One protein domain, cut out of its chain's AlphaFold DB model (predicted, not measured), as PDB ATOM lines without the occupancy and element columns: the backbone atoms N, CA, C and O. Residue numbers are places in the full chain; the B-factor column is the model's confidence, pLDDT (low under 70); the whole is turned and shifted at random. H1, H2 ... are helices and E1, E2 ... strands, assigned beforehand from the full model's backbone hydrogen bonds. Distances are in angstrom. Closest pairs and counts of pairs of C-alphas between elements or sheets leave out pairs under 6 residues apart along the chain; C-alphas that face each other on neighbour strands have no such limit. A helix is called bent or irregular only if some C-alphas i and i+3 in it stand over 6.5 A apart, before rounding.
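What this domain is: This is residues 4 to 124 of the 128 residues of an uncharacterized protein of Microbacterium sp. MYb45 (UniProt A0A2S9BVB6). Two unequal lobes are joined by the long helix H2: a small head, made of the strand hairpin E1 and E2 with the short helix H1, and a larger helical body, in which the long helix H5 crosses the antiparallel helical hairpin H3 and H4. H2 begins beside H1 and reaches into the body, where its later residues meet H3 and the last turns of H5; the tip of the strand hairpin, residues 8 to 13, sticks out. The printed part has 121 residues with two named strands and then five named helices, in the order E1, E2, H1, H2, H3, H4, H5; the sheet, E1 - E2, is antiparallel and the class is mostly helix. The whole is only just loose, close to compact, with a radius of gyration of the C-alphas of 16.7 A, and elongated, spanning 52 by 28 by 26 A.

Where its parts are: E1 is residues 4 to 7, 9.7 A long, from C-alpha 4 at (186.300, -154.595, 423.640). E2 is residues 14 to 19, 13.9 A, and H1 is residues 20 to 26, 10.9 A. H2, residues 29 to 49, runs 30.2 A from C-alpha 29 at (193.729, -141.287, 428.197). H3 is residues 63 to 71, 12.5 A, and H4 is residues 86 to 94, 12.4 A. H5, residues 103 to 123, runs 29.2 A to C-alpha 123 at (194.337, -158.292, 405.175). It has a kink of 26 degrees near residue 112 and is only just irregular: C-alphas 115 and 118 are 6.8 A apart.

How they stand to each other: H2 is the hub and touches three helices. Its residues 31 to 39 touch H1, closest at the C-alphas of Asn 32 and Gln 24, 5.5 A; this helical hairpin has a shallow tilt of 5 degrees, opposite ways. The hairpin E1 and E2 is antiparallel at 154 degrees, with N 4 and O 18 at 2.8 A and N 6 and O 15 at 3.0 A, within hydrogen-bond range. Residues 37 to 41 of H2 touch H3 about perpendicular, at 82 degrees, closest at the C-alphas of Leu 37 and Met 65, 6.3 A. Residues 41 to 48 touch residues 118 to 122 of H5, about perpendicular at 79 degrees; the closest C-alphas, of Arg 45 and Val 121, are 6.2 A apart. The helical hairpin H3 and H4 touches at a shallow tilt of 3 degrees, opposite ways, closest at the C-alphas of Asn 70 and Tyr 86, 6.6 A. H5 is close but not clearly touching H4, the closest C-alphas being those of Ile 109 and Met 89, 6.8 A. H2 and H4 are apart. Every O i to N i+4 pair is within hydrogen-bond range in H2, H3 and H4; in H5 15 of 17 are, and in H1 1 of 3, beside 3 of 4 O i to N i+3 pairs.

The domain as a whole: The two C-alphas farthest apart, of Asn 11 and Arg 103, are 54.9 A apart. The printed part has no cut. The links H2 to H3 and H3 to H4 are long, with 13 and 14 residues. The mean pLDDT of the printed part is 90.7, and no printed residue is under 70.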
ATOM      1  N   PHE A   4     184.918-154.467 423.200       83.88
ATOM      2  CA  PHE A   4     186.300-154.595 423.640       83.88
ATOM      3  C   PHE A   4     186.379-155.462 424.899       83.88
ATOM      4  O   PHE A   4     185.443-155.512 425.706       83.88
ATOM      5  N   THR A   5     187.530-156.105 425.087       87.00
ATOM      6  CA  THR A   5     187.932-156.727 426.351       87.00
ATOM      7  C   THR A   5     189.013-155.869 426.993       87.00
ATOM      8  O   THR A   5     190.083-155.689 426.414       87.00
ATOM      9  N   ILE A   6     188.782-155.383 428.211       85.25
ATOM     10  CA  ILE A   6     189.840-154.753 429.012       85.25
ATOM     11  C   ILE A   6     190.451-155.831 429.906       85.25
ATOM     12  O   ILE A   6     189.725-156.512 430.626       85.25
ATOM     13  N   THR A   7     191.776-155.980 429.882       87.88
ATOM     14  CA  THR A   7     192.497-156.909 430.768       87.88
ATOM     15  C   THR A   7     193.362-156.130 431.749       87.88
ATOM     16  O   THR A   7     194.214-155.333 431.354       87.88
ATOM     17  N   ASN A   8     193.167-156.371 433.044       85.94
ATOM     18  CA  ASN A   8     194.016-155.820 434.088       85.94
ATOM     19  C   ASN A   8     195.371-156.541 434.085       85.94
ATOM     20  O   ASN A   8     195.462-157.727 434.387       85.94
ATOM     21  N   LYS A   9     196.443-155.804 433.786       87.06
ATOM     22  CA  LYS A   9     197.801-156.361 433.697       87.06
ATOM     23  C   LYS A   9     198.382-156.839 435.037       87.06
ATOM     24  O   LYS A   9     199.348-157.587 435.023       87.06
ATOM     25  N   ARG A  10     197.835-156.410 436.184       89.00
ATOM     26  CA  ARG A  10     198.340-156.777 437.522       89.00
ATOM     27  C   ARG A  10     197.806-158.115 438.022       89.00
ATOM     28  O   ARG A  10     198.525-158.824 438.708       89.00
ATOM     29  N   ASN A  11     196.544-158.429 437.727       92.00
ATOM     30  CA  ASN A  11     195.870-159.620 438.260       92.00
ATOM     31  C   ASN A  11     195.175-160.477 437.189       92.00
ATOM     32  O   ASN A  11     194.539-161.469 437.524       92.00
ATOM     33  N   GLY A  12     195.255-160.093 435.914       90.25
ATOM     34  CA  GLY A  12     194.660-160.830 434.800       90.25
ATOM     35  C   GLY A  12     193.137-160.723 434.690       90.25
ATOM     36  O   GLY A  12     192.566-161.326 433.782       90.25
ATOM     37  N   ALA A  13     192.467-159.961 435.564       90.00
ATOM     38  CA  ALA A  13     191.016-159.814 435.526       90.00
ATOM     39  C   ALA A  13     190.564-159.200 434.193       90.00
ATOM     40  O   ALA A  13     191.137-158.211 433.726       90.00
ATOM     41  N   LYS A  14     189.530-159.788 433.589       91.38
ATOM     42  CA  LYS A  14     188.988-159.371 432.293       91.38
ATOM     43  C   LYS A  14     187.617-158.745 432.468       91.38
ATOM     44  O   LYS A  14     186.780-159.270 433.194       91.38
ATOM     45  N   LEU A  15     187.385-157.655 431.751       86.06
ATOM     46  CA  LEU A  15     186.087-157.008 431.645       86.06
ATOM     47  C   LEU A  15     185.613-157.107 430.191       86.06
ATOM     48  O   LEU A  15     186.230-156.517 429.301       86.06
ATOM     49  N   TYR A  16     184.563-157.898 429.951       86.56
ATOM     50  CA  TYR A  16     184.011-158.176 428.623       86.56
ATOM     51  C   TYR A  16     182.515-158.549 428.688       86.56
ATOM     52  O   TYR A  16     182.132-159.268 429.610       86.56
ATOM     53  N   PRO A  17     181.695-158.147 427.696       84.75
ATOM     54  CA  PRO A  17     182.010-157.188 426.639       84.75
ATOM     55  C   PRO A  17     181.821-155.742 427.115       84.75
ATOM     56  O   PRO A  17     180.851-155.418 427.794       84.75
ATOM     57  N   ILE A  18     182.735-154.848 426.734       82.31
ATOM     58  CA  ILE A  18     182.615-153.409 427.002       82.31
ATOM     59  C   ILE A  18     182.496-152.666 425.678       82.31
ATOM     60  O   ILE A  18     183.345-152.799 424.801       82.31
ATOM     61  N   GLY A  19     181.447-151.860 425.525       83.44
ATOM     62  CA  GLY A  19     181.297-151.003 424.350       83.44
ATOM     63  C   GLY A  19     182.355-149.900 424.302       83.44
ATOM     64  O   GLY A  19     182.720-149.363 425.348       83.44
ATOM     65  N   SER A  20     182.787-149.497 423.102       80.88
ATOM     66  CA  SER A  20     183.746-148.387 422.909       80.88
ATOM     67  C   SER A  20     183.392-147.117 423.694       80.88
ATOM     68  O   SER A  20     184.263-146.496 424.298       80.88
ATOM     69  N   THR A  21     182.109-146.756 423.751       81.44
ATOM     70  CA  THR A  21     181.609-145.592 424.507       81.44
ATOM     71  C   THR A  21     181.725-145.761 426.022       81.44
ATOM     72  O   THR A  21     181.895-144.785 426.746       81.44
ATOM     73  N   CYS A  22     181.647-146.995 426.524       81.44
ATOM     74  CA  CYS A  22     181.811-147.297 427.941       81.44
ATOM     75  C   CYS A  22     183.291-147.265 428.345       81.44
ATOM     76  O   CYS A  22     183.608-146.775 429.425       81.44
ATOM     77  N   VAL A  23     184.211-147.661 427.451       81.12
ATOM     78  CA  VAL A  23     185.659-147.536 427.701       81.12
ATOM     79  C   VAL A  23     186.066-146.083 427.975       81.12
ATOM     80  O   VAL A  23     186.847-145.817 428.887       81.12
ATOM     81  N   GLN A  24     185.460-145.128 427.265       79.44
ATOM     82  CA  GLN A  24     185.740-143.699 427.447       79.44
ATOM     83  C   GLN A  24     185.457-143.192 428.871       79.44
ATOM     84  O   GLN A  24     186.076-142.225 429.314       79.44
ATOM     85  N   LYS A  25     184.579-143.877 429.618       83.81
ATOM     86  CA  LYS A  25     184.209-143.524 430.995       83.81
ATOM     87  C   LYS A  25     185.258-143.914 432.043       83.81
ATOM     88  O   LYS A  25     185.159-143.458 433.175       83.81
ATOM     89  N   PHE A  26     186.274-144.705 431.687       80.69
ATOM     90  CA  PHE A  26     187.341-145.105 432.616       80.69
ATOM     91  C   PHE A  26     188.371-143.994 432.884       80.69
ATOM     92  O   PHE A  26     189.273-144.186 433.696       80.69
ATOM     93  N   GLY A  27     188.286-142.851 432.190       77.50
ATOM     94  CA  GLY A  27     189.171-141.695 432.407       77.50
ATOM     95  C   GLY A  27     190.646-141.931 432.047       77.50
ATOM     96  O   GLY A  27     191.496-141.086 432.318       77.50
ATOM     97  N   ARG A  28     190.970-143.072 431.431       82.56
ATOM     98  CA  ARG A  28     192.323-143.460 431.017       82.56
ATOM     99  C   ARG A  28     192.599-142.971 429.602       82.56
ATOM    100  O   ARG A  28     192.067-143.504 428.633       82.56
ATOM    101  N   THR A  29     193.438-141.948 429.479       81.94
ATOM    102  CA  THR A  29     193.729-141.287 428.197       81.94
ATOM    103  C   THR A  29     194.394-142.217 427.185       81.94
ATOM    104  O   THR A  29     194.075-142.160 426.000       81.94
ATOM    105  N   ASP A  30     195.275-143.102 427.643       81.88
ATOM    106  CA  ASP A  30     195.926-144.136 426.839       81.88
ATOM    107  C   ASP A  30     194.916-145.135 426.266       81.88
ATOM    108  O   ASP A  30     194.912-145.407 425.065       81.88
ATOM    109  N   LEU A  31     194.007-145.619 427.114       82.56
ATOM    110  CA  LEU A  31     192.974-146.570 426.722       82.56
ATOM    111  C   LEU A  31     191.980-145.937 425.739       82.56
ATOM    112  O   LEU A  31     191.612-146.549 424.737       82.56
ATOM    113  N   ASN A  32     191.603-144.682 425.984       84.19
ATOM    114  CA  ASN A  32     190.718-143.929 425.102       84.19
ATOM    115  C   ASN A  32     191.338-143.735 423.715       84.19
ATOM    116  O   ASN A  32     190.644-143.892 422.715       84.19
ATOM    117  N   ARG A  33     192.643-143.431 423.637       83.81
ATOM    118  CA  ARG A  33     193.357-143.295 422.356       83.81
ATOM    119  C   ARG A  33     193.354-144.599 421.565       83.81
ATOM    120  O   ARG A  33     193.027-144.567 420.385       83.81
ATOM    121  N   GLN A  34     193.657-145.725 422.214       85.50
ATOM    122  CA  GLN A  34     193.649-147.037 421.555       85.50
ATOM    123  C   GLN A  34     192.255-147.394 421.036       85.50
ATOM    124  O   GLN A  34     192.105-147.750 419.871       85.50
ATOM    125  N   VAL A  35     191.215-147.241 421.862       86.50
ATOM    126  CA  VAL A  35     189.837-147.539 421.442       86.50
ATOM    127  C   VAL A  35     189.388-146.654 420.286       86.50
ATOM    128  O   VAL A  35     188.734-147.153 419.371       86.50
ATOM    129  N   THR A  36     189.733-145.364 420.301       88.06
ATOM    130  CA  THR A  36     189.430-144.453 419.189       88.06
ATOM    131  C   THR A  36     190.154-144.883 417.916       88.06
ATOM    132  O   THR A  36     189.497-145.054 416.895       88.06
ATOM    133  N   LEU A  37     191.461-145.155 417.992       90.88
ATOM    134  CA  LEU A  37     192.266-145.618 416.858       90.88
ATOM    135  C   LEU A  37     191.673-146.878 416.214       90.88
ATOM    136  O   LEU A  37     191.398-146.883 415.016       90.88
ATOM    137  N   TYR A  38     191.409-147.921 417.008       89.38
ATOM    138  CA  TYR A  38     190.800-149.146 416.491       89.38
ATOM    139  C   TYR A  38     189.406-148.886 415.925       89.38
ATOM    140  O   TYR A  38     189.077-149.386 414.854       89.38
ATOM    141  N   SER A  39     188.593-148.064 416.596       89.00
ATOM    142  CA  SER A  39     187.260-147.712 416.093       89.00
ATOM    143  C   SER A  39     187.311-147.039 414.724       89.00
ATOM    144  O   SER A  39     186.477-147.340 413.869       89.00
ATOM    145  N   ASP A  40     188.284-146.159 414.500       91.81
ATOM    146  CA  ASP A  40     188.464-145.488 413.217       91.81
ATOM    147  C   ASP A  40     188.994-146.447 412.137       91.81
ATOM    148  O   ASP A  40     188.516-146.404 411.004       91.81
ATOM    149  N   LEU A  41     189.875-147.392 412.485       93.00
ATOM    150  CA  LEU A  41     190.314-148.461 411.575       93.00
ATOM    151  C   LEU A  41     189.162-149.391 411.164       93.00
ATOM    152  O   LEU A  41     189.016-149.698 409.980       93.00
ATOM    153  N   PHE A  42     188.288-149.784 412.098       91.50
ATOM    154  CA  PHE A  42     187.084-150.563 411.781       91.50
ATOM    155  C   PHE A  42     186.133-149.796 410.854       91.50
ATOM    156  O   PHE A  42     185.571-150.375 409.925       91.50
ATOM    157  N   ARG A  43     185.962-148.485 411.075       92.25
ATOM    158  CA  ARG A  43     185.162-147.623 410.189       92.25
ATOM    159  C   ARG A  43     185.771-147.531 408.795       92.25
ATOM    160  O   ARG A  43     185.039-147.665 407.820       92.25
ATOM    161  N   LEU A  44     187.089-147.352 408.702       94.56
ATOM    162  CA  LEU A  44     187.805-147.338 407.430       94.56
ATOM    163  C   LEU A  44     187.620-148.663 406.684       94.56
ATOM    164  O   LEU A  44     187.247-148.652 405.514       94.56
ATOM    165  N   ARG A  45     187.795-149.804 407.361       94.00
ATOM    166  CA  ARG A  45     187.566-151.127 406.765       94.00
ATOM    167  C   ARG A  45     186.130-151.295 406.277       94.00
ATOM    168  O   ARG A  45     185.923-151.748 405.157       94.00
ATOM    169  N   ALA A  46     185.141-150.910 407.082       92.62
ATOM    170  CA  ALA A  46     183.737-150.972 406.681       92.62
ATOM    171  C   ALA A  46     183.453-150.089 405.454       92.62
ATOM    172  O   ALA A  46     182.757-150.521 404.539       92.62
ATOM    173  N   ALA A  47     184.027-148.884 405.392       94.06
ATOM    174  CA  ALA A  47     183.909-148.004 404.232       94.06
ATOM    175  C   ALA A  47     184.523-148.639 402.970       94.06
ATOM    176  O   ALA A  47     183.899-148.604 401.910       94.06
ATOM    177  N   ILE A  48     185.691-149.283 403.095       94.00
ATOM    178  CA  ILE A  48     186.327-150.034 402.001       94.00
ATOM    179  C   ILE A  48     185.415-151.173 401.526       94.00
ATOM    180  O   ILE A  48     185.161-151.289 400.330       94.00
ATOM    181  N   LEU A  49     184.891-151.993 402.444       92.38
ATOM    182  CA  LEU A  49     184.010-153.123 402.114       92.38
ATOM    183  C   LEU A  49     182.698-152.676 401.457       92.38
ATOM    184  O   LEU A  49     182.171-153.369 400.592       92.38
ATOM    185  N   ASN A  50     182.202-151.496 401.824       94.25
ATOM    186  CA  ASN A  50     181.017-150.887 401.227       94.25
ATOM    187  C   ASN A  50     181.313-150.160 399.900       94.25
ATOM    188  O   ASN A  50     180.465-149.402 399.432       94.25
ATOM    189  N   ASN A  51     182.505-150.333 399.310       91.19
ATOM    190  CA  ASN A  51     182.954-149.638 398.097       91.19
ATOM    191  C   ASN A  51     182.813-148.105 398.180       91.19
ATOM    192  O   ASN A  51     182.593-147.425 397.178       91.19
ATOM    193  N   THR A  52     182.932-147.545 399.387       92.25
ATOM    194  CA  THR A  52     182.922-146.094 399.583       92.25
ATOM    195  C   THR A  52     184.225-145.508 399.050       92.25
ATOM    196  O   THR A  52     185.301-146.072 399.247       92.25
ATOM    197  N   GLN A  53     184.147-144.353 398.389       90.56
ATOM    198  CA  GLN A  53     185.338-143.664 397.906       90.56
ATOM    199  C   GLN A  53     186.193-143.169 399.082       90.56
ATOM    200  O   GLN A  53     185.869-142.180 399.740       90.56
ATOM    201  N   ILE A  54     187.322-143.840 399.310       93.56
ATOM    202  CA  ILE A  54     188.267-143.482 400.366       93.56
ATOM    203  C   ILE A  54     189.113-142.285 399.930       93.56
ATOM    204  O   ILE A  54     189.755-142.296 398.880       93.56
ATOM    205  N   THR A  55     189.135-141.249 400.763       91.56
ATOM    206  CA  THR A  55     189.907-140.018 400.538       91.56
ATOM    207  C   THR A  55     190.790-139.716 401.742       91.56
ATOM    208  O   THR A  55     190.404-140.007 402.870       91.56
ATOM    209  N   LEU A  56     191.957-139.092 401.528       93.06
ATOM    210  CA  LEU A  56     192.889-138.695 402.596       93.06
ATOM    211  C   LEU A  56     192.379-137.455 403.362       93.06
ATOM    212  O   LEU A  56     192.962-136.369 403.358       93.06
ATOM    213  N   THR A  57     191.225-137.598 404.000       91.94
ATOM    214  CA  THR A  57     190.500-136.552 404.727       91.94
ATOM    215  C   THR A  57     190.230-136.986 406.160       91.94
ATOM    216  O   THR A  57     190.285-138.174 406.469       91.94
ATOM    217  N   SER A  58     189.897-136.030 407.029       90.44
ATOM    218  CA  SER A  58     189.549-136.319 408.428       90.44
ATOM    219  C   SER A  58     188.277-137.165 408.577       90.44
ATOM    220  O   SER A  58     187.997-137.660 409.662       90.44
ATOM    221  N   ASN A  59     187.521-137.354 407.491       90.81
ATOM    222  CA  ASN A  59     186.358-138.239 407.453       90.81
ATOM    223  C   ASN A  59     186.754-139.724 407.446       90.81
ATOM    224  O   ASN A  59     185.995-140.552 407.936       90.81
ATOM    225  N   HIS A  60     187.920-140.059 406.881       92.69
ATOM    226  CA  HIS A  60     188.390-141.443 406.741       92.69
ATOM    227  C   HIS A  60     189.673-141.733 407.524       92.69
ATOM    228  O   HIS A  60     189.944-142.889 407.831       92.69
ATOM    229  N   PHE A  61     190.470-140.707 407.823       94.75
ATOM    230  CA  PHE A  61     191.777-140.851 408.452       94.75
ATOM    231  C   PHE A  61     191.934-139.910 409.635       94.75
ATOM    232  O   PHE A  61     191.507-138.758 409.606       94.75
ATOM    233  N   SER A  62     192.661-140.381 410.639       94.31
ATOM    234  CA  SER A  62     193.293-139.541 411.646       94.31
ATOM    235  C   SER A  62     194.809-139.644 411.516       94.31
ATOM    236  O   SER A  62     195.340-140.592 410.933       94.31
ATOM    237  N   ARG A  63     195.529-138.681 412.096       94.25
ATOM    238  CA  ARG A  63     196.993-138.734 412.147       94.25
ATOM    239  C   ARG A  63     197.490-140.019 412.822       94.25
ATOM    240  O   ARG A  63     198.362-140.687 412.281       94.25
ATOM    241  N   ALA A  64     196.860-140.392 413.938       93.50
ATOM    242  CA  ALA A  64     197.185-141.605 414.681       93.50
ATOM    243  C   ALA A  64     196.996-142.880 413.844       93.50
ATOM    244  O   ALA A  64     197.748-143.829 414.016       93.50
ATOM    245  N   MET A  65     196.029-142.909 412.916       95.25
ATOM    246  CA  MET A  65     195.880-144.038 411.990       95.25
ATOM    247  C   MET A  65     197.037-144.127 411.002       95.25
ATOM    248  O   MET A  65     197.500-145.225 410.729       95.25
ATOM    249  N   ILE A  66     197.492-143.002 410.448       96.00
ATOM    250  CA  ILE A  66     198.603-142.998 409.483       96.00
ATOM    251  C   ILE A  66     199.896-143.450 410.170       96.00
ATOM    252  O   ILE A  66     200.631-144.252 409.603       96.00
ATOM    253  N   GLU A  67     200.135-142.977 411.397       95.38
ATOM    254  CA  GLU A  67     201.253-143.407 412.246       95.38
ATOM    255  C   GLU A  67     201.154-144.909 412.567       95.38
ATOM    256  O   GLU A  67     202.088-145.654 412.290       95.38
ATOM    257  N   TYR A  68     199.988-145.387 413.019       94.75
ATOM    258  CA  TYR A  68     199.756-146.810 413.287       94.75
ATOM    259  C   TYR A  68     199.985-147.700 412.059       94.75
ATOM    260  O   TYR A  68     200.667-148.714 412.142       94.75
ATOM    261  N   LEU A  69     199.450-147.313 410.897       94.88
ATOM    262  CA  LEU A  69     199.638-148.057 409.650       94.88
ATOM    263  C   LEU A  69     201.119-148.157 409.268       94.88
ATOM    264  O   LEU A  69     201.540-149.170 408.717       94.88
ATOM    265  N   ASN A  70     201.911-147.121 409.540       95.81
ATOM    266  CA  ASN A  70     203.352-147.168 409.331       95.81
ATOM    267  C   ASN A  70     204.043-148.127 410.301       95.81
ATOM    268  O   ASN A  70     204.821-148.969 409.858       95.81
ATOM    269  N   ASP A  71     203.727-148.023 411.590       94.00
ATOM    270  CA  ASP A  71     204.331-148.851 412.635       94.00
ATOM    271  C   ASP A  71     204.037-150.348 412.426       94.00
ATOM    272  O   ASP A  71     204.902-151.188 412.666       94.00
ATOM    273  N   GLU A  72     202.859-150.681 411.893       92.69
ATOM    274  CA  GLU A  72     202.465-152.054 411.547       92.69
ATOM    275  C   GLU A  72     202.919-152.498 410.138       92.69
ATOM    276  O   GLU A  72     202.623-153.608 409.694       92.69
ATOM    277  N   GLY A  73     203.660-151.653 409.412       93.31
ATOM    278  CA  GLY A  73     204.325-152.030 408.161       93.31
ATOM    279  C   GLY A  73     203.481-151.914 406.888       93.31
ATOM    280  O   GLY A  73     203.823-152.530 405.876       93.31
ATOM    281  N   ALA A  74     202.410-151.115 406.875       95.44
ATOM    282  CA  ALA A  74     201.632-150.862 405.658       95.44
ATOM    283  C   ALA A  74     202.459-150.135 404.577       95.44
ATOM    284  O   ALA A  74     202.340-150.432 403.384       95.44
ATOM    285  N   PHE A  75     203.321-149.195 404.976       96.12
ATOM    286  CA  PHE A  75     204.168-148.409 404.071       96.12
ATOM    287  C   PHE A  75     205.508-149.108 403.809       96.12
ATOM    288  O   PHE A  75     206.552-148.751 404.341       96.12
ATOM    289  N   THR A  76     205.480-150.140 402.966       93.81
ATOM    290  CA  THR A  76     206.693-150.881 402.586       93.81
ATOM    291  C   THR A  76     207.562-150.094 401.594       93.81
ATOM    292  O   THR A  76     207.013-149.634 400.584       93.81
ATOM    293  N   PRO A  77     208.890-149.976 401.813       94.62
ATOM    294  CA  PRO A  77     209.808-149.303 400.892       94.62
ATOM    295  C   PRO A  77     209.752-149.856 399.466       94.62
ATOM    296  O   PRO A  77     209.540-151.052 399.254       94.62
ATOM    297  N   ASP A  78     209.976-148.993 398.479       91.31
ATOM    298  CA  ASP A  78     210.115-149.391 397.080       91.31
ATOM    299  C   ASP A  78     211.182-148.561 396.346       91.31
ATOM    300  O   ASP A  78     211.916-147.780 396.948       91.31
ATOM    301  N   ARG A  79     211.313-148.767 395.028       90.56
ATOM    302  CA  ARG A  79     212.341-148.101 394.209       90.56
ATOM    303  C   ARG A  79     212.213-146.572 394.153       90.56
ATOM    304  O   ARG A  79     213.134-145.925 393.668       90.56
ATOM    305  N   TRP A  80     211.065-146.021 394.541       87.44
ATOM    306  CA  TRP A  80     210.771-144.591 394.478       87.44
ATOM    307  C   TRP A  80     210.756-143.947 395.859       87.44
ATOM    308  O   TRP A  80     211.221-142.820 395.993       87.44
ATOM    309  N   ASP A  81     210.232-144.654 396.862       91.44
ATOM    310  CA  ASP A  81     210.068-144.146 398.219       91.44
ATOM    311  C   ASP A  81     210.734-145.094 399.233       91.44
ATOM    312  O   ASP A  81     210.263-146.208 399.482       91.44
ATOM    313  N   SER A  82     211.828-144.641 399.855       93.12
ATOM    314  CA  SER A  82     212.582-145.427 400.846       93.12
ATOM    315  C   SER A  82     211.818-145.671 402.149       93.12
ATOM    316  O   SER A  82     212.157-146.590 402.884       93.12
ATOM    317  N   ASP A  83     210.806-144.856 402.440       93.81
ATOM    318  CA  ASP A  83     209.884-144.994 403.574       93.81
ATOM    319  C   ASP A  83     208.511-145.551 403.146       93.81
ATOM    320  O   ASP A  83     207.530-145.450 403.881       93.81
ATOM    321  N   GLY A  84     208.403-146.052 401.909       93.75
ATOM    322  CA  GLY A  84     207.157-146.574 401.349       93.75
ATOM    323  C   GLY A  84     206.058-145.531 401.119       93.75
ATOM    324  O   GLY A  84     204.913-145.912 400.860       93.75
ATOM    325  N   GLY A  85     206.379-144.235 401.211       95.81
ATOM    326  CA  GLY A  85     205.453-143.122 401.006       95.81
ATOM    327  C   GLY A  85     204.774-142.616 402.283       95.81
ATOM    328  O   GLY A  85     203.849-141.803 402.187       95.81
ATOM    329  N   TYR A  86     205.215-143.062 403.463       96.69
ATOM    330  CA  TYR A  86     204.670-142.637 404.754       96.69
ATOM    331  C   TYR A  86     204.781-141.122 404.977       96.69
ATOM    332  O   TYR A  86     203.764-140.463 405.212       96.69
ATOM    333  N   ALA A  87     205.982-140.546 404.860       96.31
ATOM    334  CA  ALA A  87     206.208-139.122 405.107       96.31
ATOM    335  C   ALA A  87     205.373-138.260 404.156       96.31
ATOM    336  O   ALA A  87     204.791-137.256 404.567       96.31
ATOM    337  N   PHE A  88     205.242-138.696 402.900       96.38
ATOM    338  CA  PHE A  88     204.376-138.045 401.923       96.38
ATOM    339  C   PHE A  88     202.900-138.084 402.349       96.38
ATOM    340  O   PHE A  88     202.231-137.055 402.318       96.38
ATOM    341  N   MET A  89     202.383-139.243 402.767       96.25
ATOM    342  CA  MET A  89     200.992-139.367 403.228       96.25
ATOM    343  C   MET A  89     200.720-138.506 404.457       96.25
ATOM    344  O   MET A  89     199.676-137.854 404.530       96.25
ATOM    345  N   LEU A  90     201.663-138.463 405.398       96.44
ATOM    346  CA  LEU A  90     201.550-137.641 406.593       96.44
ATOM    347  C   LEU A  90     201.561-136.142 406.255       96.44
ATOM    348  O   LEU A  90     200.717-135.403 406.763       96.44
ATOM    349  N   ASP A  91     202.457-135.697 405.370       95.31
ATOM    350  CA  ASP A  91     202.500-134.306 404.898       95.31
ATOM    351  C   ASP A  91     201.192-133.916 404.198       95.31
ATOM    352  O   ASP A  91     200.562-132.918 404.552       95.31
ATOM    353  N   MET A  92     200.708-134.750 403.270       95.00
ATOM    354  CA  MET A  92     199.442-134.498 402.575       95.00
ATOM    355  C   MET A  92     198.255-134.467 403.539       95.00
ATOM    356  O   MET A  92     197.343-133.660 403.363       95.00
ATOM    357  N   PHE A  93     198.247-135.306 404.575       95.06
ATOM    358  CA  PHE A  93     197.184-135.281 405.571       95.06
ATOM    359  C   PHE A  93     197.176-133.984 406.391       95.06
ATOM    360  O   PHE A  93     196.095-133.448 406.648       95.06
ATOM    361  N   ASN A  94     198.360-133.479 406.763       93.38
ATOM    362  CA  ASN A  94     198.528-132.263 407.567       93.38
ATOM    363  C   ASN A  94     198.259-130.969 406.781       93.38
ATOM    364  O   ASN A  94     198.052-129.918 407.389       93.38
ATOM    365  N   LYS A  95     198.245-131.013 405.444       91.88
ATOM    366  CA  LYS A  95     197.888-129.849 404.627       91.88
ATOM    367  C   LYS A  95     196.454-129.406 404.907       91.88
ATOM    368  O   LYS A  95     195.496-130.153 404.709       91.88
ATOM    369  N   HIS A  96     196.322-128.146 405.321       79.69
ATOM    370  CA  HIS A  96     195.038-127.531 405.658       79.69
ATOM    371  C   HIS A  96     194.107-127.421 404.440       79.69
ATOM    372  O   HIS A  96     192.914-127.693 404.539       79.69
ATOM    373  N   LYS A  97     194.655-127.040 403.281       84.62
ATOM    374  CA  LYS A  97     193.909-126.854 402.034       84.62
ATOM    375  C   LYS A  97     194.111-128.045 401.104       84.62
ATOM    376  O   LYS A  97     195.132-128.163 400.428       84.62
ATOM    377  N   LYS A  98     193.153-128.971 401.126       80.38
ATOM    378  CA  LYS A  98     193.190-130.220 400.338       80.38
ATOM    379  C   LYS A  98     192.741-130.025 398.890       80.38
ATOM    380  O   LYS A  98     193.026-130.851 398.032       80.38
ATOM    381  N   ASP A  99     192.062-128.919 398.625       79.50
ATOM    382  CA  ASP A  99     191.673-128.411 397.312       79.50
ATOM    383  C   ASP A  99     192.867-127.900 396.489       79.50
ATOM    384  O   ASP A  99     192.823-127.927 395.262       79.50
ATOM    385  N   GLU A 100     193.969-127.527 397.142       85.81
ATOM    386  CA  GLU A 100     195.203-127.080 396.481       85.81
ATOM    387  C   GLU A 100     196.123-128.244 396.055       85.81
ATOM    388  O   GLU A 100     197.252-128.026 395.606       85.81
ATOM    389  N   PHE A 101     195.680-129.500 396.182       89.88
ATOM    390  CA  PHE A 101     196.479-130.636 395.729       89.88
ATOM    391  C   PHE A 101     196.666-130.617 394.213       89.88
ATOM    392  O   PHE A 101     195.725-130.663 393.421       89.88
ATOM    393  N   THR A 102     197.929-130.630 393.801       92.44
ATOM    394  CA  THR A 102     198.298-130.782 392.395       92.44
ATOM    395  C   THR A 102     197.882-132.165 391.879       92.44
ATOM    396  O   THR A 102     197.821-133.142 392.632       92.44
ATOM    397  N   ARG A 103     197.650-132.292 390.565       93.38
ATOM    398  CA  ARG A 103     197.315-133.588 389.941       93.38
ATOM    399  C   ARG A 103     198.323-134.707 390.276       93.38
ATOM    400  O   ARG A 103     197.868-135.808 390.591       93.38
ATOM    401  N   PRO A 104     199.653-134.468 390.279       93.75
ATOM    402  CA  PRO A 104     200.620-135.483 390.695       93.75
ATOM    403  C   PRO A 104     200.473-135.902 392.164       93.75
ATOM    404  O   PRO A 104     200.589-137.088 392.468       93.75
ATOM    405  N   GLN A 105     200.173-134.965 393.070       94.44
ATOM    406  CA  GLN A 105     199.943-135.280 394.485       94.44
ATOM    407  C   GLN A 105     198.703-136.153 394.663       94.44
ATOM    408  O   GLN A 105     198.785-137.184 395.325       94.44
ATOM    409  N   LEU A 106     197.587-135.791 394.021       94.31
ATOM    410  CA  LEU A 106     196.366-136.602 394.034       94.31
ATOM    411  C   LEU A 106     196.633-138.014 393.512       94.31
ATOM    412  O   LEU A 106     196.251-138.989 394.152       94.31
ATOM    413  N   SER A 107     197.355-138.129 392.396       94.69
ATOM    414  CA  SER A 107     197.736-139.424 391.831       94.69
ATOM    415  C   SER A 107     198.576-140.254 392.808       94.69
ATOM    416  O   SER A 107     198.259-141.422 393.038       94.69
ATOM    417  N   LYS A 108     199.592-139.655 393.448       95.50
ATOM    418  CA  LYS A 108     200.429-140.355 394.436       95.50
ATOM    419  C   LYS A 108     199.618-140.795 395.659       95.50
ATOM    420  O   LYS A 108     199.757-141.942 396.078       95.50
ATOM    421  N   ILE A 109     198.719-139.950 396.173       96.00
ATOM    422  CA  ILE A 109     197.792-140.315 397.259       96.00
ATOM    423  C   ILE A 109     196.954-141.533 396.850       96.00
ATOM    424  O   ILE A 109     196.906-142.518 397.582       96.00
ATOM    425  N   THR A 110     196.328-141.506 395.669       95.56
ATOM    426  CA  THR A 110     195.508-142.620 395.172       95.56
ATOM    427  C   THR A 110     196.312-143.914 395.043       95.56
ATOM    428  O   THR A 110     195.824-144.980 395.415       95.56
ATOM    429  N   VAL A 111     197.551-143.841 394.550       95.25
ATOM    430  CA  VAL A 111     198.432-145.011 394.437       95.25
ATOM    431  C   VAL A 111     198.756-145.591 395.813       95.25
ATOM    432  O   VAL A 111     198.625-146.801 395.993       95.25
ATOM    433  N   LEU A 112     199.134-144.760 396.785       96.44
ATOM    434  CA  LEU A 112     199.468-145.218 398.137       96.44
ATOM    435  C   LEU A 112     198.250-145.803 398.859       96.44
ATOM    436  O   LEU A 112     198.353-146.867 399.470       96.44
ATOM    437  N   LEU A 113     197.078-145.177 398.721       96.44
ATOM    438  CA  LEU A 113     195.831-145.722 399.256       96.44
ATOM    439  C   LEU A 113     195.538-147.111 398.678       96.44
ATOM    440  O   LEU A 113     195.351-148.057 399.436       96.44
ATOM    441  N   ASN A 114     195.563-147.258 397.353       94.94
ATOM    442  CA  ASN A 114     195.170-148.503 396.691       94.94
ATOM    443  C   ASN A 114     196.207-149.626 396.798       94.94
ATOM    444  O   ASN A 114     195.836-150.795 396.780       94.94
ATOM    445  N   ARG A 115     197.504-149.302 396.866       94.62
ATOM    446  CA  ARG A 115     198.575-150.313 396.865       94.62
ATOM    447  C   ARG A 115     199.095-150.675 398.245       94.62
ATOM    448  O   ARG A 115     199.644-151.761 398.392       94.62
ATOM    449  N   LYS A 116     198.983-149.771 399.217       94.81
ATOM    450  CA  LYS A 116     199.581-149.941 400.547       94.81
ATOM    451  C   LYS A 116     198.494-150.011 401.613       94.81
ATOM    452  O   LYS A 116     198.319-151.046 402.240       94.81
ATOM    453  N   VAL A 117     197.702-148.948 401.752       95.31
ATOM    454  CA  VAL A 117     196.757-148.803 402.873       95.31
ATOM    455  C   VAL A 117     195.563-149.754 402.767       95.31
ATOM    456  O   VAL A 117     195.302-150.515 403.692       95.31
ATOM    457  N   ILE A 118     194.829-149.729 401.652       94.69
ATOM    458  CA  ILE A 118     193.601-150.522 401.480       94.69
ATOM    459  C   ILE A 118     193.886-152.031 401.571       94.69
ATOM    460  O   ILE A 118     193.204-152.697 402.352       94.69
ATOM    461  N   PRO A 119     194.887-152.588 400.855       94.81
ATOM    462  CA  PRO A 119     195.215-154.007 400.976       94.81
ATOM    463  C   PRO A 119     195.611-154.398 402.400       94.81
ATOM    464  O   PRO A 119     195.182-155.445 402.877       94.81
ATOM    465  N   PHE A 120     196.372-153.544 403.092       94.88
ATOM    466  CA  PHE A 120     196.778-153.780 404.474       94.88
ATOM    467  C   PHE A 120     195.567-153.869 405.412       94.88
ATOM    468  O   PHE A 120     195.395-154.865 406.109       94.88
ATOM    469  N   VAL A 121     194.672-152.878 405.363       93.69
ATOM    470  CA  VAL A 121     193.465-152.827 406.208       93.69
ATOM    471  C   VAL A 121     192.523-154.009 405.944       93.69
ATOM    472  O   VAL A 121     191.866-154.492 406.864       93.69
ATOM    473  N   LEU A 122     192.444-154.495 404.699       93.00
ATOM    474  CA  LEU A 122     191.639-155.672 404.356       93.00
ATOM    475  C   LEU A 122     192.271-156.992 404.814       93.00
ATOM    476  O   LEU A 122     191.541-157.913 405.182       93.00
ATOM    477  N   ALA A 123     193.601-157.095 404.774       91.31
ATOM    478  CA  ALA A 123     194.337-158.292 405.175       91.31
ATOM    479  C   ALA A 123     194.477-158.433 406.699       91.31
ATOM    480  O   ALA A 123     194.684-159.544 407.194       91.31
ATOM    481  N   ASP A 124     194.358-157.330 407.442       85.88
ATOM    482  CA  ASP A 124     194.478-157.323 408.893       85.88
ATOM    483  C   ASP A 124     193.360-158.150 409.558       85.88
ATOM    484  O   ASP A 124     192.172-157.806 409.549       85.88
TER     485      ASP A 124